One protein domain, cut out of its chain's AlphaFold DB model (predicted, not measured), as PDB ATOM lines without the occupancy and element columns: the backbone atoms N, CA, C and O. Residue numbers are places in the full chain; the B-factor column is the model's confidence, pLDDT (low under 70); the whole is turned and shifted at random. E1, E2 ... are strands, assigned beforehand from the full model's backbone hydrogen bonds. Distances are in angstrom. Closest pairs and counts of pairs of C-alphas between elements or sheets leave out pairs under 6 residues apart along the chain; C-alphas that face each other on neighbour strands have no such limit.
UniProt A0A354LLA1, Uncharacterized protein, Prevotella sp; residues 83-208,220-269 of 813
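This is residues 83 to 208 and 220 to 269 of the 813 residues of an uncharacterized protein of Prevotella sp (UniProt A0A354LLA1). With little regular structure, the chain winds in stacked turns, their long wall the parallel sheet E1 E3 E5 E7 E10 E14 E16. Parallel sheet E2 E4 E6 E8 is partly face to face with it, a sandwich; parallel E9 E13 E15 walls the later turns, and antiparallel E11 and E12 stick out. The 176 printed residues, under half in named elements, have no named helix and 16 strands, numbered along the chain: all strand. It is compact, radius of gyration of the C-alphas 15.1 A, spanning 42 by 40 by 33 A.

Parallel neighbours E1, residues 111 to 114, and E3, residues 132 to 135, have N 112 and O 132 within hydrogen-bond range, 2.8 A.

E1 begins at C-alpha 111 (26.834, 41.756, 39.452); E16, residues 265 to 268, ends at C-alpha 268 (29.667, 57.567, 15.046).

Residues 209 to 219 are not printed; C-alphas 208 and 220 are 10.4 A apart. Links 164 to 174 and 223 to 238 are long. Only residue 206 has pLDDT under 70.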
ATOM      1  N   LEU A  83      35.217  55.954  24.314       86.50
ATOM      2  CA  LEU A  83      34.993  54.977  25.379       86.50
ATOM      3  C   LEU A  83      36.038  55.172  26.482       86.50
ATOM      4  O   LEU A  83      37.198  55.443  26.184       86.50
ATOM      5  N   ASN A  84      35.647  54.967  27.743       85.06
ATOM      6  CA  ASN A  84      36.541  55.082  28.908       85.06
ATOM      7  C   ASN A  84      37.158  56.471  29.127       85.06
ATOM      8  O   ASN A  84      38.235  56.579  29.711       85.06
ATOM      9  N   LYS A  85      36.484  57.526  28.664       85.25
ATOM     10  CA  LYS A  85      36.916  58.911  28.880       85.25
ATOM     11  C   LYS A  85      36.101  59.609  29.957       85.25
ATOM     12  O   LYS A  85      36.673  60.259  30.825       85.25
ATOM     13  N   ASP A  86      34.785  59.422  29.913       84.94
ATOM     14  CA  ASP A  86      33.841  60.024  30.847       84.94
ATOM     15  C   ASP A  86      33.273  58.951  31.781       84.94
ATOM     16  O   ASP A  86      33.239  57.766  31.438       84.94
ATOM     17  N   GLU A  87      32.782  59.351  32.956       87.00
ATOM     18  CA  GLU A  87      32.193  58.418  33.930       87.00
ATOM     19  C   GLU A  87      31.066  57.578  33.303       87.00
ATOM     20  O   GLU A  87      30.992  56.367  33.504       87.00
ATOM     21  N   GLU A  88      30.234  58.202  32.463       88.94
ATOM     22  CA  GLU A  88      29.116  57.535  31.793       88.94
ATOM     23  C   GLU A  88      29.571  56.531  30.713       88.94
ATOM     24  O   GLU A  88      28.936  55.488  30.533       88.94
ATOM     25  N   SER A  89      30.691  56.804  30.028       88.75
ATOM     26  CA  SER A  89      31.245  55.968  28.949       88.75
ATOM     27  C   SER A  89      32.313  54.976  29.419       88.75
ATOM     28  O   SER A  89      32.837  54.194  28.618       88.75
ATOM     29  N   THR A  90      32.629  54.983  30.717       92.94
ATOM     30  CA  THR A  90      33.590  54.069  31.333       92.94
ATOM     31  C   THR A  90      32.994  52.677  31.456       92.94
ATOM     32  O   THR A  90      32.007  52.448  32.155       92.94
ATOM     33  N   ILE A  91      33.618  51.728  30.760       92.44
ATOM     34  CA  ILE A  91      33.196  50.334  30.739       92.44
ATOM     35  C   ILE A  91      33.430  49.741  32.135       92.44
ATOM     36  O   ILE A  91      34.566  49.740  32.616       92.44
ATOM     37  N   PRO A  92      32.395  49.179  32.786       93.81
ATOM     38  CA  PRO A  92      32.566  48.513  34.067       93.81
ATOM     39  C   PRO A  92      33.598  47.383  33.985       93.81
ATOM     40  O   PRO A  92      33.642  46.615  33.020       93.81
ATOM     41  N   VAL A  93      34.409  47.249  35.032       94.06
ATOM     42  CA  VAL A  93      35.334  46.124  35.196       94.06
ATOM     43  C   VAL A  93      34.617  45.011  35.950       94.06
ATOM     44  O   VAL A  93      33.945  45.268  36.947       94.06
ATOM     45  N   GLN A  94      34.750  43.768  35.482       94.81
ATOM     46  CA  GLN A  94      34.176  42.619  36.178       94.81
ATOM     47  C   GLN A  94      34.932  42.384  37.499       94.81
ATOM     48  O   GLN A  94      36.130  42.096  37.450       94.81
ATOM     49  N   PRO A  95      34.275  42.462  38.671       94.69
ATOM     50  CA  PRO A  95      34.925  42.160  39.938       94.69
ATOM     51  C   PRO A  95      35.095  40.648  40.122       94.69
ATOM     52  O   PRO A  95      34.294  39.850  39.630       94.69
ATOM     53  N   ALA A  96      36.096  40.247  40.907       92.38
ATOM     54  CA  ALA A  96      36.306  38.843  41.277       92.38
ATOM     55  C   ALA A  96      35.120  38.241  42.061       92.38
ATOM     56  O   ALA A  96      34.937  37.029  42.067       92.38
ATOM     57  N   THR A  97      34.306  39.089  42.694       93.69
ATOM     58  CA  THR A  97      33.103  38.721  43.453       93.69
ATOM     59  C   THR A  97      31.837  38.608  42.596       93.69
ATOM     60  O   THR A  97      30.766  38.368  43.147       93.69
ATOM     61  N   ALA A  98      31.918  38.796  41.271       94.38
ATOM     62  CA  ALA A  98      30.761  38.644  40.390       94.38
ATOM     63  C   ALA A  98      30.217  37.205  40.425       94.38
ATOM     64  O   ALA A  98      30.982  36.240  40.422       94.38
ATOM     65  N   THR A  99      28.895  37.053  40.394       96.44
ATOM     66  CA  THR A  99      28.219  35.750  40.450       96.44
ATOM     67  C   THR A  99      28.063  35.160  39.051       96.44
ATOM     68  O   THR A  99      27.622  35.834  38.121       96.44
ATOM     69  N   GLN A 100      28.392  33.883  38.862       95.12
ATOM     70  CA  GLN A 100      28.157  33.234  37.572       95.12
ATOM     71  C   GLN A 100      26.650  33.038  37.347       95.12
ATOM     72  O   GLN A 100      25.988  32.401  38.163       95.12
ATOM     73  N   ALA A 101      26.116  33.517  36.225       92.50
ATOM     74  CA  ALA A 101      24.758  33.193  35.796       92.50
ATOM     75  C   ALA A 101      24.743  31.858  35.027       92.50
ATOM     76  O   ALA A 101      25.620  31.601  34.194       92.50
ATOM     77  N   LEU A 102      23.752  31.003  35.299       84.25
ATOM     78  CA  LEU A 102      23.620  29.676  34.673       84.25
ATOM     79  C   LEU A 102      22.824  29.690  33.357       84.25
ATOM     80  O   LEU A 102      22.848  28.704  32.625       84.25
ATOM     81  N   GLY A 103      22.240  30.839  32.998       76.94
ATOM     82  CA  GLY A 103      21.765  31.123  31.642       76.94
ATOM     83  C   GLY A 103      20.249  31.128  31.434       76.94
ATOM     84  O   GLY A 103      19.837  31.199  30.277       76.94
ATOM     85  N   ASN A 104      19.447  31.031  32.501       82.94
ATOM     86  CA  ASN A 104      17.981  30.917  32.442       82.94
ATOM     87  C   ASN A 104      17.245  31.386  33.722       82.94
ATOM     88  O   ASN A 104      16.098  30.993  33.950       82.94
ATOM     89  N   ASP A 105      17.880  32.220  34.550       88.38
ATOM     90  CA  ASP A 105      17.333  32.682  35.835       88.38
ATOM     91  C   ASP A 105      17.052  34.188  35.832       88.38
ATOM     92  O   ASP A 105      17.643  34.949  35.063       88.38
ATOM     93  N   ASN A 106      16.165  34.634  36.726       94.56
ATOM     94  CA  ASN A 106      16.030  36.060  37.021       94.56
ATOM     95  C   ASN A 106      17.264  36.546  37.789       94.56
ATOM     96  O   ASN A 106      17.736  35.867  38.700       94.56
ATOM     97  N   LEU A 107      17.776  37.724  37.433       95.81
ATOM     98  CA  LEU A 107      18.982  38.305  38.023       95.81
ATOM     99  C   LEU A 107      18.655  39.691  38.572       95.81
ATOM    100  O   LEU A 107      18.386  40.617  37.808       95.81
ATOM    101  N   GLU A 108      18.690  39.856  39.890       95.62
ATOM    102  CA  GLU A 108      18.270  41.100  40.538       95.62
ATOM    103  C   GLU A 108      19.351  41.648  41.472       95.62
ATOM    104  O   GLU A 108      20.013  40.882  42.169       95.62
ATOM    105  N   ASN A 109      19.508  42.978  41.495       95.50
ATOM    106  CA  ASN A 109      20.313  43.728  42.472       95.50
ATOM    107  C   ASN A 109      21.726  43.146  42.704       95.50
ATOM    108  O   ASN A 109      22.114  42.846  43.835       95.50
ATOM    109  N   GLY A 110      22.511  42.972  41.636       95.62
ATOM    110  CA  GLY A 110      23.826  42.338  41.740       95.62
ATOM    111  C   GLY A 110      24.700  42.458  40.495       95.62
ATOM    112  O   GLY A 110      24.343  43.110  39.510       95.62
ATOM    113  N   ILE A 111      25.868  41.817  40.552       97.75
ATOM    114  CA  ILE A 111      26.834  41.756  39.452       97.75
ATOM    115  C   ILE A 111      27.007  40.299  39.030       97.75
ATOM    116  O   ILE A 111      27.429  39.464  39.830       97.75
ATOM    117  N   PHE A 112      26.707  40.006  37.769       97.56
ATOM    118  CA  PHE A 112      26.657  38.660  37.214       97.56
ATOM    119  C   PHE A 112      27.558  38.508  35.989       97.56
ATOM    120  O   PHE A 112      27.896  39.490  35.331       97.56
ATOM    121  N   TYR A 113      27.923  37.280  35.627       97.38
ATOM    122  CA  TYR A 113      28.644  37.020  34.382       97.38
ATOM    123  C   TYR A 113      28.267  35.689  33.723       97.38
ATOM    124  O   TYR A 113      27.985  34.696  34.391       97.38
ATOM    125  N   LEU A 114      28.332  35.657  32.393       96.88
ATOM    126  CA  LEU A 114      28.342  34.441  31.587       96.88
ATOM    127  C   LEU A 114      29.792  34.096  31.250       96.88
ATOM    128  O   LEU A 114      30.539  34.928  30.733       96.88
ATOM    129  N   LYS A 115      30.215  32.866  31.553       94.69
ATOM    130  CA  LYS A 115      31.568  32.388  31.230       94.69
ATOM    131  C   LYS A 115      31.760  32.236  29.718       94.69
ATOM    132  O   LYS A 115      30.815  31.921  29.004       94.69
ATOM    133  N   LYS A 116      33.009  32.322  29.242       92.06
ATOM    134  CA  LYS A 116      33.380  32.185  27.814       92.06
ATOM    135  C   LYS A 116      32.788  30.952  27.114       92.06
ATOM    136  O   LYS A 116      32.482  31.022  25.929       92.06
ATOM    137  N   SER A 117      32.632  29.842  27.832       90.69
ATOM    138  CA  SER A 117      32.111  28.568  27.321       90.69
ATOM    139  C   SER A 117      30.609  28.354  27.545       90.69
ATOM    140  O   SER A 117      30.127  27.245  27.340       90.69
ATOM    141  N   ALA A 118      29.857  29.372  27.980       90.88
ATOM    142  CA  ALA A 118      28.437  29.226  28.313       90.88
ATOM    143  C   ALA A 118      27.543  28.891  27.100       90.88
ATOM    144  O   ALA A 118      26.436  28.396  27.276       90.88
ATOM    145  N   GLY A 119      28.016  29.120  25.870       92.38
ATOM    146  CA  GLY A 119      27.231  28.857  24.666       92.38
ATOM    147  C   GLY A 119      26.053  29.826  24.534       92.38
ATOM    148  O   GLY A 119      26.229  31.030  24.712       92.38
ATOM    149  N   LYS A 120      24.869  29.317  24.170       95.06
ATOM    150  CA  LYS A 120      23.628  30.105  24.075       95.06
ATOM    151  C   LYS A 120      22.888  30.081  25.415       95.06
ATOM    152  O   LYS A 120      22.517  29.008  25.875       95.06
ATOM    153  N   CYS A 121      22.630  31.253  25.979       96.19
ATOM    154  CA  CYS A 121      21.860  31.457  27.202       96.19
ATOM    155  C   CYS A 121      20.613  32.281  26.867       96.19
ATOM    156  O   CYS A 121      20.740  33.419  26.415       96.19
ATOM    157  N   ASP A 122      19.427  31.702  27.039       96.19
ATOM    158  CA  ASP A 122      18.155  32.318  26.653       96.19
ATOM    159  C   ASP A 122      17.433  32.887  27.880       96.19
ATOM    160  O   ASP A 122      16.853  32.148  28.671       96.19
ATOM    161  N   PHE A 123      17.466  34.213  28.007       96.69
ATOM    162  CA  PHE A 123      16.807  35.003  29.050       96.69
ATOM    163  C   PHE A 123      15.520  35.676  28.547       96.69
ATOM    164  O   PHE A 123      14.994  36.583  29.193       96.69
ATOM    165  N   THR A 124      14.979  35.276  27.391       95.56
ATOM    166  CA  THR A 124      13.798  35.934  26.794       95.56
ATOM    167  C   THR A 124      12.553  35.902  27.682       95.56
ATOM    168  O   THR A 124      11.678  36.753  27.509       95.56
ATOM    169  N   LYS A 125      12.483  34.958  28.633       95.12
ATOM    170  CA  LYS A 125      11.402  34.794  29.622       95.12
ATOM    171  C   LYS A 125      11.787  35.227  31.044       95.12
ATOM    172  O   LYS A 125      10.997  35.028  31.963       95.12
ATOM    173  N   ASN A 126      12.986  35.772  31.228       95.38
ATOM    174  CA  ASN A 126      13.539  36.146  32.526       95.38
ATOM    175  C   ASN A 126      13.653  37.665  32.666       95.38
ATOM    176  O   ASN A 126      13.678  38.385  31.668       95.38
ATOM    177  N   THR A 127      13.797  38.125  33.907       95.88
ATOM    178  CA  THR A 127      14.020  39.531  34.260       95.88
ATOM    179  C   THR A 127      15.429  39.727  34.816       95.88
ATOM    180  O   THR A 127      15.860  39.016  35.720       95.88
ATOM    181  N   ILE A 128      16.137  40.728  34.298       96.25
ATOM    182  CA  ILE A 128      17.434  41.215  34.762       96.25
ATOM    183  C   ILE A 128      17.230  42.664  35.219       96.25
ATOM    184  O   ILE A 128      17.100  43.572  34.393       96.25
ATOM    185  N   LYS A 129      17.173  42.873  36.538       97.38
ATOM    186  CA  LYS A 129      16.739  44.129  37.163       97.38
ATOM    187  C   LYS A 129      17.797  44.728  38.079       97.38
ATOM    188  O   LYS A 129      18.316  44.033  38.951       97.38
ATOM    189  N   ASN A 130      18.077  46.027  37.930       97.56
ATOM    190  CA  ASN A 130      19.056  46.756  38.757       97.56
ATOM    191  C   ASN A 130      20.406  46.015  38.861       97.56
ATOM    192  O   ASN A 130      21.040  45.976  39.917       97.56
ATOM    193  N   ALA A 131      20.808  45.345  37.782       97.00
ATOM    194  CA  ALA A 131      21.925  44.413  37.776       97.00
ATOM    195  C   ALA A 131      22.933  44.766  36.680       97.00
ATOM    196  O   ALA A 131      22.582  45.350  35.653       97.00
ATOM    197  N   THR A 132      24.191  44.383  36.896       97.94
ATOM    198  CA  THR A 132      25.236  44.427  35.865       97.94
ATOM    199  C   THR A 132      25.547  43.010  35.404       97.94
ATOM    200  O   THR A 132      25.852  42.168  36.242       97.94
ATOM    201  N   ILE A 133      25.506  42.729  34.101       97.62
ATOM    202  CA  ILE A 133      25.855  41.412  33.549       97.62
ATOM    203  C   ILE A 133      26.989  41.497  32.524       97.62
ATOM    204  O   ILE A 133      26.931  42.263  31.565       97.62
ATOM    205  N   PHE A 134      28.015  40.669  32.716       98.00
ATOM    206  CA  PHE A 134      29.158  40.527  31.814       98.00
ATOM    207  C   PHE A 134      28.965  39.328  30.878       98.00
ATOM    208  O   PHE A 134      28.834  38.191  31.329       98.00
ATOM    209  N   VAL A 135      28.972  39.557  29.566       97.50
ATOM    210  CA  VAL A 135      28.886  38.513  28.533       97.50
ATOM    211  C   VAL A 135      30.286  38.276  27.972       97.50
ATOM    212  O   VAL A 135      30.755  39.020  27.110       97.50
ATOM    213  N   ASN A 136      30.977  37.259  28.494       94.94
ATOM    214  CA  ASN A 136      32.385  37.022  28.174       94.94
ATOM    215  C   ASN A 136      32.576  36.080  26.983       94.94
ATOM    216  O   ASN A 136      31.934  35.033  26.911       94.94
ATOM    217  N   GLY A 137      33.557  36.375  26.122       89.81
ATOM    218  CA  GLY A 137      34.069  35.438  25.117       89.81
ATOM    219  C   GLY A 137      32.968  34.827  24.244       89.81
ATOM    220  O   GLY A 137      32.075  35.526  23.830       89.81
ATOM    221  N   GLY A 138      32.961  33.523  23.969       91.12
ATOM    222  CA  GLY A 138      31.962  32.910  23.079       91.12
ATOM    223  C   GLY A 138      30.515  32.843  23.604       91.12
ATOM    224  O   GLY A 138      29.681  32.208  22.952       91.12
ATOM    225  N   ALA A 139      30.200  33.431  24.765       96.19
ATOM    226  CA  ALA A 139      28.855  33.418  25.338       96.19
ATOM    227  C   ALA A 139      27.865  34.264  24.523       96.19
ATOM    228  O   ALA A 139      28.200  35.338  24.019       96.19
ATOM    229  N   LYS A 140      26.618  33.794  24.430       97.19
ATOM    230  CA  LYS A 140      25.525  34.459  23.713       97.19
ATOM    231  C   LYS A 140      24.332  34.629  24.647       97.19
ATOM    232  O   LYS A 140      23.678  33.641  24.967       97.19
ATOM    233  N   LEU A 141      24.048  35.859  25.057       97.75
ATOM    234  CA  LEU A 141      22.865  36.218  25.838       97.75
ATOM    235  C   LEU A 141      21.735  36.579  24.870       97.75
ATOM    236  O   LEU A 141      21.828  37.580  24.161       97.75
ATOM    237  N   ILE A 142      20.690  35.756  24.826       97.62
ATOM    238  CA  ILE A 142      19.478  35.991  24.036       97.62
ATOM    239  C   ILE A 142      18.421  36.594  24.962       97.62
ATOM    240  O   ILE A 142      18.195  36.066  26.048       97.62
ATOM    241  N   TYR A 143      17.792  37.696  24.567       97.69
ATOM    242  CA  TYR A 143      16.863  38.443  25.421       97.69
ATOM    243  C   TYR A 143      15.694  39.027  24.626       97.69
ATOM    244  O   TYR A 143      15.754  39.114  23.400       97.69
ATOM    245  N   SER A 144      14.630  39.423  25.323       96.31
ATOM    246  CA  SER A 144      13.472  40.122  24.757       96.31
ATOM    247  C   SER A 144      13.397  41.563  25.279       96.31
ATOM    248  O   SER A 144      14.124  41.940  26.198       96.31
ATOM    249  N   ALA A 145      12.493  42.386  24.736       93.50
ATOM    250  CA  ALA A 145      12.350  43.798  25.130       93.50
ATOM    251  C   ALA A 145      11.997  44.002  26.618       93.50
ATOM    252  O   ALA A 145      12.182  45.091  27.158       93.50
ATOM    253  N   ASN A 146      11.503  42.953  27.282       93.75
ATOM    254  CA  ASN A 146      11.109  42.979  28.689       93.75
ATOM    255  C   ASN A 146      12.148  42.342  29.619       93.75
ATOM    256  O   ASN A 146      11.933  42.315  30.826       93.75
ATOM    257  N   THR A 147      13.264  41.838  29.081       96.19
ATOM    258  CA  THR A 147      14.284  41.178  29.898       96.19
ATOM    259  C   THR A 147      15.015  42.158  30.811       96.19
ATOM    260  O   THR A 147      15.370  41.782  31.917       96.19
ATOM    261  N   PHE A 148      15.255  43.404  30.392       96.69
ATOM    262  CA  PHE A 148      16.067  44.356  31.157       96.69
ATOM    263  C   PHE A 148      15.232  45.462  31.813       96.69
ATOM    264  O   PHE A 148      14.440  46.129  31.146       96.69
ATOM    265  N   GLU A 149      15.485  45.719  33.098       95.56
ATOM    266  CA  GLU A 149      14.941  46.856  33.851       95.56
ATOM    267  C   GLU A 149      16.078  47.539  34.632       95.56
ATOM    268  O   GLU A 149      16.633  46.958  35.563       95.56
ATOM    269  N   ASN A 150      16.458  48.765  34.254       96.19
ATOM    270  CA  ASN A 150      17.565  49.506  34.885       96.19
ATOM    271  C   ASN A 150      18.877  48.693  34.982       96.19
ATOM    272  O   ASN A 150      19.499  48.600  36.042       96.19
ATOM    273  N   ALA A 151      19.274  48.044  33.886       97.56
ATOM    274  CA  ALA A 151      20.407  47.120  33.857       97.56
ATOM    275  C   ALA A 151      21.625  47.689  33.110       97.56
ATOM    276  O   ALA A 151      21.491  48.483  32.175       97.56
ATOM    277  N   LYS A 152      22.819  47.218  33.481       98.25
ATOM    278  CA  LYS A 152      24.065  47.430  32.733       98.25
ATOM    279  C   LYS A 152      24.518  46.116  32.103       98.25
ATOM    280  O   LYS A 152      24.603  45.095  32.780       98.25
ATOM    281  N   ILE A 153      24.837  46.125  30.818       98.31
ATOM    282  CA  ILE A 153      25.310  44.943  30.096       98.31
ATOM    283  C   ILE A 153      26.692  45.250  29.546       98.31
ATOM    284  O   ILE A 153      26.871  46.259  28.875       98.31
ATOM    285  N   VAL A 154      27.663  44.382  29.814       98.12
ATOM    286  CA  VAL A 154      29.026  44.509  29.299       98.12
ATOM    287  C   VAL A 154      29.322  43.322  28.394       98.12
ATOM    288  O   VAL A 154      29.534  42.205  28.861       98.12
ATOM    289  N   VAL A 155      29.332  43.559  27.089       97.56
ATOM    290  CA  VAL A 155      29.657  42.558  26.074       97.56
ATOM    291  C   VAL A 155      31.148  42.651  25.777       97.56
ATOM    292  O   VAL A 155      31.615  43.632  25.202       97.56
ATOM    293  N   LYS A 156      31.909  41.647  26.208       94.19
ATOM    294  CA  LYS A 156      33.357  41.581  25.975       94.19
ATOM    295  C   LYS A 156      33.661  40.980  24.606       94.19
ATOM    296  O   LYS A 156      32.785  40.398  23.965       94.19
ATOM    297  N   GLN A 157      34.920  41.067  24.187       90.31
ATOM    298  CA  GLN A 157      35.379  40.570  22.893       90.31
ATOM    299  C   GLN A 157      34.924  39.122  22.634       90.31
ATOM    300  O   GLN A 157      35.159  38.218  23.441       90.31
ATOM    301  N   GLY A 158      34.262  38.915  21.491       88.06
ATOM    302  CA  GLY A 158      33.656  37.641  21.080       88.06
ATOM    303  C   GLY A 158      32.249  37.370  21.634       88.06
ATOM    304  O   GLY A 158      31.533  36.542  21.063       88.06
ATOM    305  N   GLY A 159      31.837  38.079  22.693       95.12
ATOM    306  CA  GLY A 159      30.527  37.962  23.343       95.12
ATOM    307  C   GLY A 159      29.406  38.407  22.429       95.12
ATOM    308  O   GLY A 159      29.616  39.233  21.544       95.12
ATOM    309  N   SER A 160      28.206  37.859  22.613       96.81
ATOM    310  CA  SER A 160      27.031  38.272  21.843       96.81
ATOM    311  C   SER A 160      25.852  38.624  22.740       96.81
ATOM    312  O   SER A 160      25.425  37.813  23.558       96.81
ATOM    313  N   LEU A 161      25.278  39.796  22.510       97.88
ATOM    314  CA  LEU A 161      23.978  40.219  23.005       97.88
ATOM    315  C   LEU A 161      22.990  40.172  21.830       97.88
ATOM    316  O   LEU A 161      23.177  40.873  20.833       97.88
ATOM    317  N   ILE A 162      21.997  39.285  21.908       98.06
ATOM    318  CA  ILE A 162      21.106  38.936  20.793       98.06
ATOM    319  C   ILE A 162      19.657  39.238  21.174       98.06
ATOM    320  O   ILE A 162      19.064  38.548  22.002       98.06
ATOM    321  N   PHE A 163      19.079  40.254  20.549       98.00
ATOM    322  CA  PHE A 163      17.692  40.647  20.768       98.00
ATOM    323  C   PHE A 163      16.729  39.792  19.949       98.00
ATOM    324  O   PHE A 163      16.863  39.691  18.730       98.00
ATOM    325  N   LYS A 164      15.729  39.212  20.611       96.25
ATOM    326  CA  LYS A 164      14.695  38.379  20.003       96.25
ATOM    327  C   LYS A 164      13.310  38.913  20.360       96.25
ATOM    328  O   LYS A 164      12.888  38.854  21.515       96.25
ATOM    329  N   GLY A 165      12.588  39.384  19.349       92.00
ATOM    330  CA  GLY A 165      11.230  39.906  19.481       92.00
ATOM    331  C   GLY A 165      11.063  41.255  18.789       92.00
ATOM    332  O   GLY A 165      11.850  41.618  17.920       92.00
ATOM    333  N   THR A 166      10.021  41.981  19.181       90.94
ATOM    334  CA  THR A 166       9.690  43.323  18.688       90.94
ATOM    335  C   THR A 166       9.849  44.361  19.802       90.94
ATOM    336  O   THR A 166       9.868  44.018  20.986       90.94
ATOM    337  N   GLY A 167       9.960  45.638  19.431       93.31
ATOM    338  CA  GLY A 167      10.131  46.750  20.369       93.31
ATOM    339  C   GLY A 167      11.591  47.170  20.543       93.31
ATOM    340  O   GLY A 167      12.407  47.006  19.638       93.31
ATOM    341  N   SER A 168      11.908  47.748  21.700       96.31
ATOM    342  CA  SER A 168      13.201  48.392  21.942       96.31
ATOM    343  C   SER A 168      14.295  47.385  22.270       96.31
ATOM    344  O   SER A 168      14.242  46.687  23.283       96.31
ATOM    345  N   MET A 169      15.317  47.339  21.409       97.81
ATOM    346  CA  MET A 169      16.512  46.515  21.592       97.81
ATOM    347  C   MET A 169      17.289  46.961  22.835       97.81
ATOM    348  O   MET A 169      17.815  46.129  23.571       97.81
ATOM    349  N   ILE A 170      17.354  48.270  23.082       98.00
ATOM    350  CA  ILE A 170      17.924  48.852  24.302       98.00
ATOM    351  C   ILE A 170      16.880  49.804  24.871       98.00
ATOM    352  O   ILE A 170      16.674  50.883  24.329       98.00
ATOM    353  N   LYS A 171      16.196  49.394  25.939       96.19
ATOM    354  CA  LYS A 171      15.124  50.173  26.573       96.19
ATOM    355  C   LYS A 171      15.675  51.331  27.412       96.19
ATOM    356  O   LYS A 171      16.829  51.289  27.843       96.19
ATOM    357  N   GLN A 172      14.849  52.340  27.689       96.19
ATOM    358  CA  GLN A 172      15.186  53.387  28.656       96.19
ATOM    359  C   GLN A 172      15.648  52.784  30.000       96.19
ATOM    360  O   GLN A 172      15.116  51.774  30.464       96.19
ATOM    361  N   GLY A 173      16.670  53.391  30.611       95.44
ATOM    362  CA  GLY A 173      17.292  52.907  31.851       95.44
ATOM    363  C   GLY A 173      18.314  51.781  31.651       95.44
ATOM    364  O   GLY A 173      19.051  51.454  32.579       95.44
ATOM    365  N   VAL A 174      18.415  51.204  30.449       98.00
ATOM    366  CA  VAL A 174      19.409  50.173  30.123       98.00
ATOM    367  C   VAL A 174      20.657  50.811  29.520       98.00
ATOM    368  O   VAL A 174      20.565  51.663  28.638       98.00
ATOM    369  N   THR A 175      21.836  50.381  29.970       98.19
ATOM    370  CA  THR A 175      23.123  50.776  29.376       98.19
ATOM    371  C   THR A 175      23.876  49.555  28.869       98.19
ATOM    372  O   THR A 175      24.145  48.623  29.626       98.19
ATOM    373  N   VAL A 176      24.248  49.567  27.591       98.44
ATOM    374  CA  VAL A 176      25.051  48.519  26.957       98.44
ATOM    375  C   VAL A 176      26.443  49.061  26.660       98.44
ATOM    376  O   VAL A 176      26.598  49.995  25.880       98.44
ATOM    377  N   TYR A 177      27.453  48.427  27.243       97.88
ATOM    378  CA  TYR A 177      28.854  48.581  26.883       97.88
ATOM    379  C   TYR A 177      29.262  47.399  26.007       97.88
ATOM    380  O   TYR A 177      29.086  46.246  26.398       97.88
ATOM    381  N   ASN A 178      29.815  47.661  24.830       95.62
ATOM    382  CA  ASN A 178      30.310  46.634  23.924       95.62
ATOM    383  C   ASN A 178      31.780  46.891  23.587       95.62
ATOM    384  O   ASN A 178      32.132  47.924  23.033       95.62
ATOM    385  N   GLU A 179      32.635  45.925  23.888       91.94
ATOM    386  CA  GLU A 179      34.078  45.985  23.676       91.94
ATOM    387  C   GLU A 179      34.473  44.901  22.671       91.94
ATOM    388  O   GLU A 179      34.818  43.782  23.051       91.94
ATOM    389  N   LEU A 180      34.366  45.208  21.372       89.31
ATOM    390  CA  LEU A 180      34.655  44.270  20.273       89.31
ATOM    391  C   LEU A 180      33.811  42.977  20.315       89.31
ATOM    392  O   LEU A 180      34.217  41.935  19.792       89.31
ATOM    393  N   GLY A 181      32.643  43.029  20.955       92.12
ATOM    394  CA  GLY A 181      31.621  41.990  20.905       92.12
ATOM    395  C   GLY A 181      30.567  42.254  19.824       92.12
ATOM    396  O   GLY A 181      30.693  43.142  18.971       92.12
ATOM    397  N   TYR A 182      29.494  41.471  19.871       92.50
ATOM    398  CA  TYR A 182      28.369  41.533  18.945       92.50
ATOM    399  C   TYR A 182      27.101  41.977  19.676       92.50
ATOM    400  O   TYR A 182      26.663  41.314  20.611       92.50
ATOM    401  N   VAL A 183      26.466  43.051  19.211       96.25
ATOM    402  CA  VAL A 183      25.115  43.449  19.639       96.25
ATOM    403  C   VAL A 183      24.248  43.484  18.392       96.25
ATOM    404  O   VAL A 183      24.577  44.195  17.442       96.25
ATOM    405  N   LYS A 184      23.208  42.650  18.346       95.50
ATOM    406  CA  LYS A 184      22.389  42.461  17.143       95.50
ATOM    407  C   LYS A 184      21.013  41.895  17.461       95.50
ATOM    408  O   LYS A 184      20.775  41.382  18.550       95.50
ATOM    409  N   THR A 185      20.143  41.917  16.466       96.56
ATOM    410  CA  THR A 185      18.884  41.175  16.447       96.56
ATOM    411  C   THR A 185      19.117  39.713  16.037       96.56
ATOM    412  O   THR A 185      20.101  39.387  15.364       96.56
ATOM    413  N   ASP A 186      18.235  38.817  16.479       95.44
ATOM    414  CA  ASP A 186      18.189  37.412  16.048       95.44
ATOM    415  C   ASP A 186      17.736  37.313  14.584       95.44
ATOM    416  O   ASP A 186      18.359  36.620  13.782       95.44
ATOM    417  N   ASP A 187      16.704  38.086  14.229       93.38
ATOM    418  CA  ASP A 187      16.276  38.308  12.850       93.38
ATOM    419  C   ASP A 187      17.073  39.478  12.230       93.38
ATOM    420  O   ASP A 187      16.910  40.622  12.667       93.38
ATOM    421  N   PRO A 188      17.932  39.240  11.220       88.88
ATOM    422  CA  PRO A 188      18.741  40.282  10.580       88.88
ATOM    423  C   PRO A 188      17.931  41.288   9.742       88.88
ATOM    424  O   PRO A 188      18.506  42.273   9.272       88.88
ATOM    425  N   ALA A 189      16.631  41.050   9.538       88.94
ATOM    426  CA  ALA A 189      15.705  41.992   8.912       88.94
ATOM    427  C   ALA A 189      14.919  42.832   9.934       88.94
ATOM    428  O   ALA A 189      14.299  43.819   9.551       88.94
ATOM    429  N   ALA A 190      14.940  42.472  11.223       94.25
ATOM    430  CA  ALA A 190      14.222  43.219  12.251       94.25
ATOM    431  C   ALA A 190      14.891  44.570  12.534       94.25
ATOM    432  O   ALA A 190      16.112  44.651  12.658       94.25
ATOM    433  N   ASP A 191      14.091  45.619  12.683       95.75
ATOM    434  CA  ASP A 191      14.588  46.965  12.956       95.75
ATOM    435  C   ASP A 191      15.225  47.095  14.348       95.75
ATOM    436  O   ASP A 191      14.897  46.375  15.295       95.75
ATOM    437  N   ILE A 192      16.139  48.056  14.480       98.06
ATOM    438  CA  ILE A 192      16.846  48.366  15.721       98.06
ATOM    439  C   ILE A 192      16.258  49.638  16.331       98.06
ATOM    440  O   ILE A 192      16.253  50.696  15.705       98.06
ATOM    441  N   VAL A 193      15.827  49.555  17.591       98.31
ATOM    442  CA  VAL A 193      15.334  50.705  18.364       98.31
ATOM    443  C   VAL A 193      16.125  50.843  19.667       98.31
ATOM    444  O   VAL A 193      16.267  49.874  20.419       98.31
ATOM    445  N   ILE A 194      16.649  52.041  19.926       98.50
ATOM    446  CA  ILE A 194      17.487  52.376  21.085       98.50
ATOM    447  C   ILE A 194      16.854  53.553  21.835       98.50
ATOM    448  O   ILE A 194      16.795  54.661  21.320       98.50
ATOM    449  N   GLU A 195      16.400  53.306  23.058       97.88
ATOM    450  CA  GLU A 195      15.909  54.293  24.033       97.88
ATOM    451  C   GLU A 195      16.904  54.546  25.170       97.88
ATOM    452  O   GLU A 195      16.886  55.607  25.785       97.88
ATOM    453  N   GLY A 196      17.740  53.556  25.486       96.94
ATOM    454  CA  GLY A 196      18.767  53.660  26.518       96.94
ATOM    455  C   GLY A 196      20.113  54.145  25.979       96.94
ATOM    456  O   GLY A 196      20.193  54.895  25.005       96.94
ATOM    457  N   ASN A 197      21.182  53.671  26.615       97.69
ATOM    458  CA  ASN A 197      22.551  54.072  26.311       97.69
ATOM    459  C   ASN A 197      23.333  52.942  25.623       97.69
ATOM    460  O   ASN A 197      23.303  51.794  26.078       97.69
ATOM    461  N   LEU A 198      24.078  53.267  24.565       97.94
ATOM    462  CA  LEU A 198      24.937  52.333  23.829       97.94
ATOM    463  C   LEU A 198      26.360  52.884  23.674       97.94
ATOM    464  O   LEU A 198      26.605  53.794  22.890       97.94
ATOM    465  N   TYR A 199      27.322  52.269  24.346       97.38
ATOM    466  CA  TYR A 199      28.741  52.607  24.253       97.38
ATOM    467  C   TYR A 199      29.480  51.425  23.631       97.38
ATOM    468  O   TYR A 199      29.671  50.400  24.281       97.38
ATOM    469  N   SER A 200      29.838  51.516  22.353       95.25
ATOM    470  CA  SER A 200      30.253  50.350  21.574       95.25
ATOM    471  C   SER A 200      31.517  50.575  20.756       95.25
ATOM    472  O   SER A 200      31.602  51.519  19.972       95.25
ATOM    473  N   SER A 201      32.461  49.640  20.872       91.94
ATOM    474  CA  SER A 201      33.619  49.510  19.992       91.94
ATOM    475  C   SER A 201      33.407  48.395  18.982       91.94
ATOM    476  O   SER A 201      33.444  47.214  19.326       91.94
ATOM    477  N   TRP A 202      33.228  48.776  17.718       88.62
ATOM    478  CA  TRP A 202      33.161  47.874  16.559       88.62
ATOM    479  C   TRP A 202      34.329  48.047  15.591       88.62
ATOM    480  O   TRP A 202      34.424  47.331  14.591       88.62
ATOM    481  N   ARG A 203      35.230  48.980  15.895       84.00
ATOM    482  CA  ARG A 203      36.545  49.082  15.281       84.00
ATOM    483  C   ARG A 203      37.627  48.768  16.297       84.00
ATOM    484  O   ARG A 203      37.488  49.057  17.482       84.00
ATOM    485  N   GLY A 204      38.682  48.129  15.818       76.75
ATOM    486  CA  GLY A 204      39.817  47.676  16.611       76.75
ATOM    487  C   GLY A 204      40.838  46.986  15.719       76.75
ATOM    488  O   GLY A 204      40.649  46.898  14.507       76.75
ATOM    489  N   ILE A 205      41.909  46.472  16.310       72.31
ATOM    490  CA  ILE A 205      42.939  45.720  15.589       72.31
ATOM    491  C   ILE A 205      42.863  44.263  16.043       72.31
ATOM    492  O   ILE A 205      42.726  43.994  17.238       72.31
ATOM    493  N   THR A 206      42.924  43.312  15.105       69.19
ATOM    494  CA  THR A 206      43.017  41.893  15.473       69.19
ATOM    495  C   THR A 206      44.265  41.648  16.327       69.19
ATOM    496  O   THR A 206      45.267  42.355  16.229       69.19
ATOM    497  N   SER A 207      44.228  40.617  17.174       73.00
ATOM    498  CA  SER A 207      45.350  40.256  18.057       73.00
ATOM    499  C   SER A 207      46.657  39.982  17.300       73.00
ATOM    500  O   SER A 207      47.734  40.052  17.889       73.00
ATOM    501  N   GLY A 208      46.566  39.693  15.999       73.38
ATOM    502  CA  GLY A 208      47.655  39.145  15.203       73.38
ATOM    503  C   GLY A 208      47.847  37.652  15.452       73.38
ATOM    504  O   GLY A 208      48.927  37.142  15.188       73.38
ATOM    505  N   GLU A 220      42.587  45.690  10.638       77.06
ATOM    506  CA  GLU A 220      41.552  46.553  11.202       77.06
ATOM    507  C   GLU A 220      40.193  45.842  11.103       77.06
ATOM    508  O   GLU A 220      39.770  45.399  10.033       77.06
ATOM    509  N   LEU A 221      39.494  45.738  12.228       71.38
ATOM    510  CA  LEU A 221      38.094  45.345  12.267       71.38
ATOM    511  C   LEU A 221      37.250  46.555  11.857       71.38
ATOM    512  O   LEU A 221      37.324  47.602  12.490       71.38
ATOM    513  N   LYS A 222      36.442  46.414  10.801       76.38
ATOM    514  CA  LYS A 222      35.565  47.475  10.277       76.38
ATOM    515  C   LYS A 222      34.095  47.040  10.322       76.38
ATOM    516  O   LYS A 222      33.521  46.640   9.304       76.38
ATOM    517  N   SER A 223      33.458  47.101  11.494       83.06
ATOM    518  CA  SER A 223      32.008  46.874  11.626       83.06
ATOM    519  C   SER A 223      31.247  48.114  12.106       83.06
ATOM    520  O   SER A 223      31.756  49.237  12.086       83.06
ATOM    521  N   GLY A 224      29.976  47.928  12.448       91.50
ATOM    522  CA  GLY A 224      29.080  49.000  12.840       91.50
ATOM    523  C   GLY A 224      27.760  48.465  13.380       91.50
ATOM    524  O   GLY A 224      27.529  47.255  13.363       91.50
ATOM    525  N   LEU A 225      26.910  49.379  13.834       95.44
ATOM    526  CA  LEU A 225      25.539  49.079  14.223       95.44
ATOM    527  C   LEU A 225      24.695  48.840  12.966       95.44
ATOM    528  O   LEU A 225      24.666  49.700  12.087       95.44
ATOM    529  N   GLY A 226      23.996  47.707  12.914       94.00
ATOM    530  CA  GLY A 226      23.140  47.314  11.792       94.00
ATOM    531  C   GLY A 226      23.781  46.295  10.847       94.00
ATOM    532  O   GLY A 226      25.005  46.239  10.672       94.00
ATOM    533  N   GLN A 227      22.934  45.448  10.267       91.38
ATOM    534  CA  GLN A 227      23.320  44.401   9.325       91.38
ATOM    535  C   GLN A 227      23.418  44.928   7.890       91.38
ATOM    536  O   GLN A 227      22.781  45.912   7.512       91.38
ATOM    537  N   LEU A 228      24.249  44.249   7.098       89.81
ATOM    538  CA  LEU A 228      24.372  44.465   5.661       89.81
ATOM    539  C   LEU A 228      23.851  43.240   4.907       89.81
ATOM    540  O   LEU A 228      23.819  42.130   5.441       89.81
ATOM    541  N   THR A 229      23.519  43.444   3.639       90.00
ATOM    542  CA  THR A 229      23.282  42.394   2.653       90.00
ATOM    543  C   THR A 229      24.483  41.446   2.547       90.00
ATOM    544  O   THR A 229      25.597  41.761   2.968       90.00
ATOM    545  N   ALA A 230      24.272  40.253   1.979       87.94
ATOM    546  CA  ALA A 230      25.309  39.219   1.894       87.94
ATOM    547  C   ALA A 230      26.563  39.666   1.112       87.94
ATOM    548  O   ALA A 230      27.678  39.268   1.448       87.94
ATOM    549  N   ASP A 231      26.384  40.531   0.111       87.00
ATOM    550  CA  ASP A 231      27.447  41.180  -0.670       87.00
ATOM    551  C   ASP A 231      28.128  42.351   0.071       87.00
ATOM    552  O   ASP A 231      29.116  42.897  -0.413       87.00
ATOM    553  N   LYS A 232      27.638  42.705   1.267       85.06
ATOM    554  CA  LYS A 232      28.148  43.748   2.171       85.06
ATOM    555  C   LYS A 232      28.085  45.166   1.599       85.06
ATOM    556  O   LYS A 232      28.864  46.024   2.016       85.06
ATOM    557  N   THR A 233      27.160  45.433   0.683       82.69
ATOM    558  CA  THR A 233      27.052  46.745   0.022       82.69
ATOM    559  C   THR A 233      25.978  47.644   0.636       82.69
ATOM    560  O   THR A 233      26.158  48.868   0.684       82.69
ATOM    561  N   SER A 234      24.891  47.056   1.148       88.50
ATOM    562  CA  SER A 234      23.674  47.785   1.523       88.50
ATOM    563  C   SER A 234      23.170  47.399   2.917       88.50
ATOM    564  O   SER A 234      23.184  46.216   3.255       88.50
ATOM    565  N   PRO A 235      22.720  48.356   3.746       92.69
ATOM    566  CA  PRO A 235      22.018  48.063   4.996       92.69
ATOM    567  C   PRO A 235      20.726  47.264   4.792       92.69
ATOM    568  O   PRO A 235      20.087  47.382   3.750       92.69
ATOM    569  N   THR A 236      20.306  46.502   5.807       93.50
ATOM    570  CA  THR A 236      19.051  45.714   5.766       93.50
ATOM    571  C   THR A 236      18.007  46.122   6.803       93.50
ATOM    572  O   THR A 236      16.890  45.622   6.752       93.50
ATOM    573  N   GLN A 237      18.345  47.011   7.740       95.12
ATOM    574  CA  GLN A 237      17.517  47.323   8.914       95.12
ATOM    575  C   GLN A 237      17.292  48.822   9.047       95.12
ATOM    576  O   GLN A 237      18.194  49.601   8.734       95.12
ATOM    577  N   LYS A 238      16.152  49.242   9.595       97.25
ATOM    578  CA  LYS A 238      15.997  50.611  10.097       97.25
ATOM    579  C   LYS A 238      16.629  50.732  11.478       97.25
ATOM    580  O   LYS A 238      16.620  49.785  12.264       97.25
ATOM    581  N   ILE A 239      17.166  51.906  11.788       98.38
ATOM    582  CA  ILE A 239      17.765  52.216  13.089       98.38
ATOM    583  C   ILE A 239      17.113  53.483  13.632       98.38
ATOM    584  O   ILE A 239      17.210  54.547  13.025       98.38
ATOM    585  N   THR A 240      16.467  53.377  14.790       98.62
ATOM    586  CA  THR A 240      15.837  54.510  15.475       98.62
ATOM    587  C   THR A 240      16.460  54.725  16.845       98.62
ATOM    588  O   THR A 240      16.375  53.866  17.723       98.62
ATOM    589  N   PHE A 241      17.043  55.901  17.036       98.69
ATOM    590  CA  PHE A 241      17.467  56.429  18.323       98.69
ATOM    591  C   PHE A 241      16.343  57.307  18.871       98.69
ATOM    592  O   PHE A 241      16.027  58.355  18.305       98.69
ATOM    593  N   LYS A 242      15.700  56.837  19.938       98.31
ATOM    594  CA  LYS A 242      14.558  57.486  20.584       98.31
ATOM    595  C   LYS A 242      14.990  58.671  21.437       98.31
ATOM    596  O   LYS A 242      16.168  58.816  21.777       98.31
ATOM    597  N   ALA A 243      14.019  59.503  21.792       95.50
ATOM    598  CA  ALA A 243      14.253  60.686  22.604       95.50
ATOM    599  C   ALA A 243      15.041  60.386  23.893       95.50
ATOM    600  O   ALA A 243      14.743  59.434  24.614       95.50
ATOM    601  N   GLY A 244      16.068  61.197  24.162       91.25
ATOM    602  CA  GLY A 244      16.948  61.067  25.331       91.25
ATOM    603  C   GLY A 244      17.996  59.946  25.267       91.25
ATOM    604  O   GLY A 244      18.817  59.850  26.179       91.25
ATOM    605  N   SER A 245      18.005  59.118  24.214       97.12
ATOM    606  CA  SER A 245      19.021  58.071  24.046       97.12
ATOM    607  C   SER A 245      20.416  58.652  23.804       97.12
ATOM    608  O   SER A 245      20.580  59.724  23.210       97.12
ATOM    609  N   LYS A 246      21.449  57.924  24.232       97.31
ATOM    610  CA  LYS A 246      22.847  58.272  23.957       97.31
ATOM    611  C   LYS A 246      23.562  57.107  23.307       97.31
ATOM    612  O   LYS A 246      23.442  55.967  23.759       97.31
ATOM    613  N   ALA A 247      24.351  57.386  22.279       97.31
ATOM    614  CA  ALA A 247      25.207  56.365  21.701       97.31
ATOM    615  C   ALA A 247      26.580  56.906  21.311       97.31
ATOM    616  O   ALA A 247      26.681  57.900  20.600       97.31
ATOM    617  N   CYS A 248      27.627  56.194  21.722       96.69
ATOM    618  CA  CYS A 248      28.979  56.333  21.195       96.69
ATOM    619  C   CYS A 248      29.308  55.064  20.415       96.69
ATOM    620  O   CYS A 248      29.429  53.976  20.987       96.69
ATOM    621  N   ILE A 249      29.410  55.195  19.098       96.12
ATOM    622  CA  ILE A 249      29.651  54.095  18.175       96.12
ATOM    623  C   ILE A 249      31.032  54.298  17.562       96.12
ATOM    624  O   ILE A 249      31.200  55.049  16.603       96.12
ATOM    625  N   ILE A 250      32.033  53.587  18.078       94.25
ATOM    626  CA  ILE A 250      33.348  53.513  17.438       94.25
ATOM    627  C   ILE A 250      33.234  52.533  16.263       94.25
ATOM    628  O   ILE A 250      33.504  51.334  16.377       94.25
ATOM    629  N   GLY A 251      32.704  53.033  15.149       92.44
ATOM    630  CA  GLY A 251      32.258  52.265  13.993       92.44
ATOM    631  C   GLY A 251      31.266  53.044  13.129       92.44
ATOM    632  O   GLY A 251      31.095  54.251  13.281       92.44
ATOM    633  N   SER A 252      30.631  52.345  12.187       93.31
ATOM    634  CA  SER A 252      29.600  52.929  11.314       93.31
ATOM    635  C   SER A 252      28.183  52.701  11.849       93.31
ATOM    636  O   SER A 252      27.930  51.725  12.552       93.31
ATOM    637  N   ILE A 253      27.239  53.542  11.435       96.25
ATOM    638  CA  ILE A 253      25.797  53.277  11.488       96.25
ATOM    639  C   ILE A 253      25.369  52.789  10.100       96.25
ATOM    640  O   ILE A 253      25.663  53.429   9.087       96.25
ATOM    641  N   ARG A 254      24.710  51.631  10.044       94.25
ATOM    642  CA  ARG A 254      24.319  50.931   8.814       94.25
ATOM    643  C   ARG A 254      22.818  50.676   8.853       94.25
ATOM    644  O   ARG A 254      22.383  49.597   9.240       94.25
ATOM    645  N   GLY A 255      22.040  51.689   8.487       95.12
ATOM    646  CA  GLY A 255      20.583  51.603   8.444       95.12
ATOM    647  C   GLY A 255      20.041  51.935   7.059       95.12
ATOM    648  O   GLY A 255      20.586  52.808   6.395       95.12
ATOM    649  N   THR A 256      18.975  51.258   6.627       96.06
ATOM    650  CA  THR A 256      18.182  51.659   5.449       96.06
ATOM    651  C   THR A 256      17.493  52.994   5.714       96.06
ATOM    652  O   THR A 256      17.417  53.850   4.840       96.06
ATOM    653  N   GLU A 257      17.059  53.191   6.954       97.94
ATOM    654  CA  GLU A 257      16.547  54.438   7.496       97.94
ATOM    655  C   GLU A 257      17.225  54.688   8.847       97.94
ATOM    656  O   GLU A 257      17.307  53.771   9.669       97.94
ATOM    657  N   VAL A 258      17.729  55.900   9.078       98.69
ATOM    658  CA  VAL A 258      18.322  56.298  10.363       98.69
ATOM    659  C   VAL A 258      17.527  57.460  10.941       98.69
ATOM    660  O   VAL A 258      17.502  58.543  10.365       98.69
ATOM    661  N   ASN A 259      16.908  57.241  12.095       98.62
ATOM    662  CA  ASN A 259      16.099  58.231  12.796       98.62
ATOM    663  C   ASN A 259      16.782  58.628  14.107       98.62
ATOM    664  O   ASN A 259      17.017  57.775  14.961       98.62
ATOM    665  N   VAL A 260      17.087  59.913  14.272       98.62
ATOM    666  CA  VAL A 260      17.612  60.500  15.512       98.62
ATOM    667  C   VAL A 260      16.547  61.438  16.063       98.62
ATOM    668  O   VAL A 260      16.378  62.546  15.557       98.62
ATOM    669  N   GLU A 261      15.776  60.980  17.046       98.06
ATOM    670  CA  GLU A 261      14.676  61.753  17.633       98.06
ATOM    671  C   GLU A 261      15.173  62.868  18.571       98.06
ATOM    672  O   GLU A 261      16.349  62.947  18.924       98.06
ATOM    673  N   GLU A 262      14.260  63.755  18.966       95.44
ATOM    674  CA  GLU A 262      14.555  64.915  19.812       95.44
ATOM    675  C   GLU A 262      15.252  64.537  21.123       95.44
ATOM    676  O   GLU A 262      14.820  63.643  21.845       95.44
ATOM    677  N   GLY A 263      16.352  65.222  21.438       93.56
ATOM    678  CA  GLY A 263      17.141  64.970  22.646       93.56
ATOM    679  C   GLY A 263      18.054  63.737  22.586       93.56
ATOM    680  O   GLY A 263      18.806  63.509  23.533       93.56
ATOM    681  N   ALA A 264      18.034  62.947  21.505       97.62
ATOM    682  CA  ALA A 264      19.021  61.887  21.302       97.62
ATOM    683  C   ALA A 264      20.410  62.479  20.989       97.62
ATOM    684  O   ALA A 264      20.513  63.455  20.245       97.62
ATOM    685  N   ASN A 265      21.481  61.891  21.531       97.44
ATOM    686  CA  ASN A 265      22.868  62.334  21.327       97.44
ATOM    687  C   ASN A 265      23.741  61.188  20.813       97.44
ATOM    688  O   ASN A 265      24.150  60.306  21.573       97.44
ATOM    689  N   ILE A 266      24.011  61.200  19.508       98.19
ATOM    690  CA  ILE A 266      24.594  60.070  18.786       98.19
ATOM    691  C   ILE A 266      25.930  60.472  18.171       98.19
ATOM    692  O   ILE A 266      26.019  61.444  17.427       98.19
ATOM    693  N   TYR A 267      26.965  59.687  18.439       97.06
ATOM    694  CA  TYR A 267      28.269  59.795  17.807       97.06
ATOM    695  C   TYR A 267      28.603  58.504  17.060       97.06
ATOM    696  O   TYR A 267      28.489  57.409  17.615       97.06
ATOM    697  N   ALA A 268      29.061  58.640  15.818       95.56
ATOM    698  CA  ALA A 268      29.667  57.567  15.046       95.56
ATOM    699  C   ALA A 268      31.073  57.982  14.608       95.56
ATOM    700  O   ALA A 268      31.242  58.943  13.861       95.56
ATOM    701  N   SER A 269      32.100  57.235  15.010       92.88
ATOM    702  CA  SER A 269      33.487  57.564  14.655       92.88
ATOM    703  C   SER A 269      33.794  57.382  13.164       92.88
ATOM    704  O   SER A 269      34.836  57.827  12.695       92.88
TER     705      SER A 269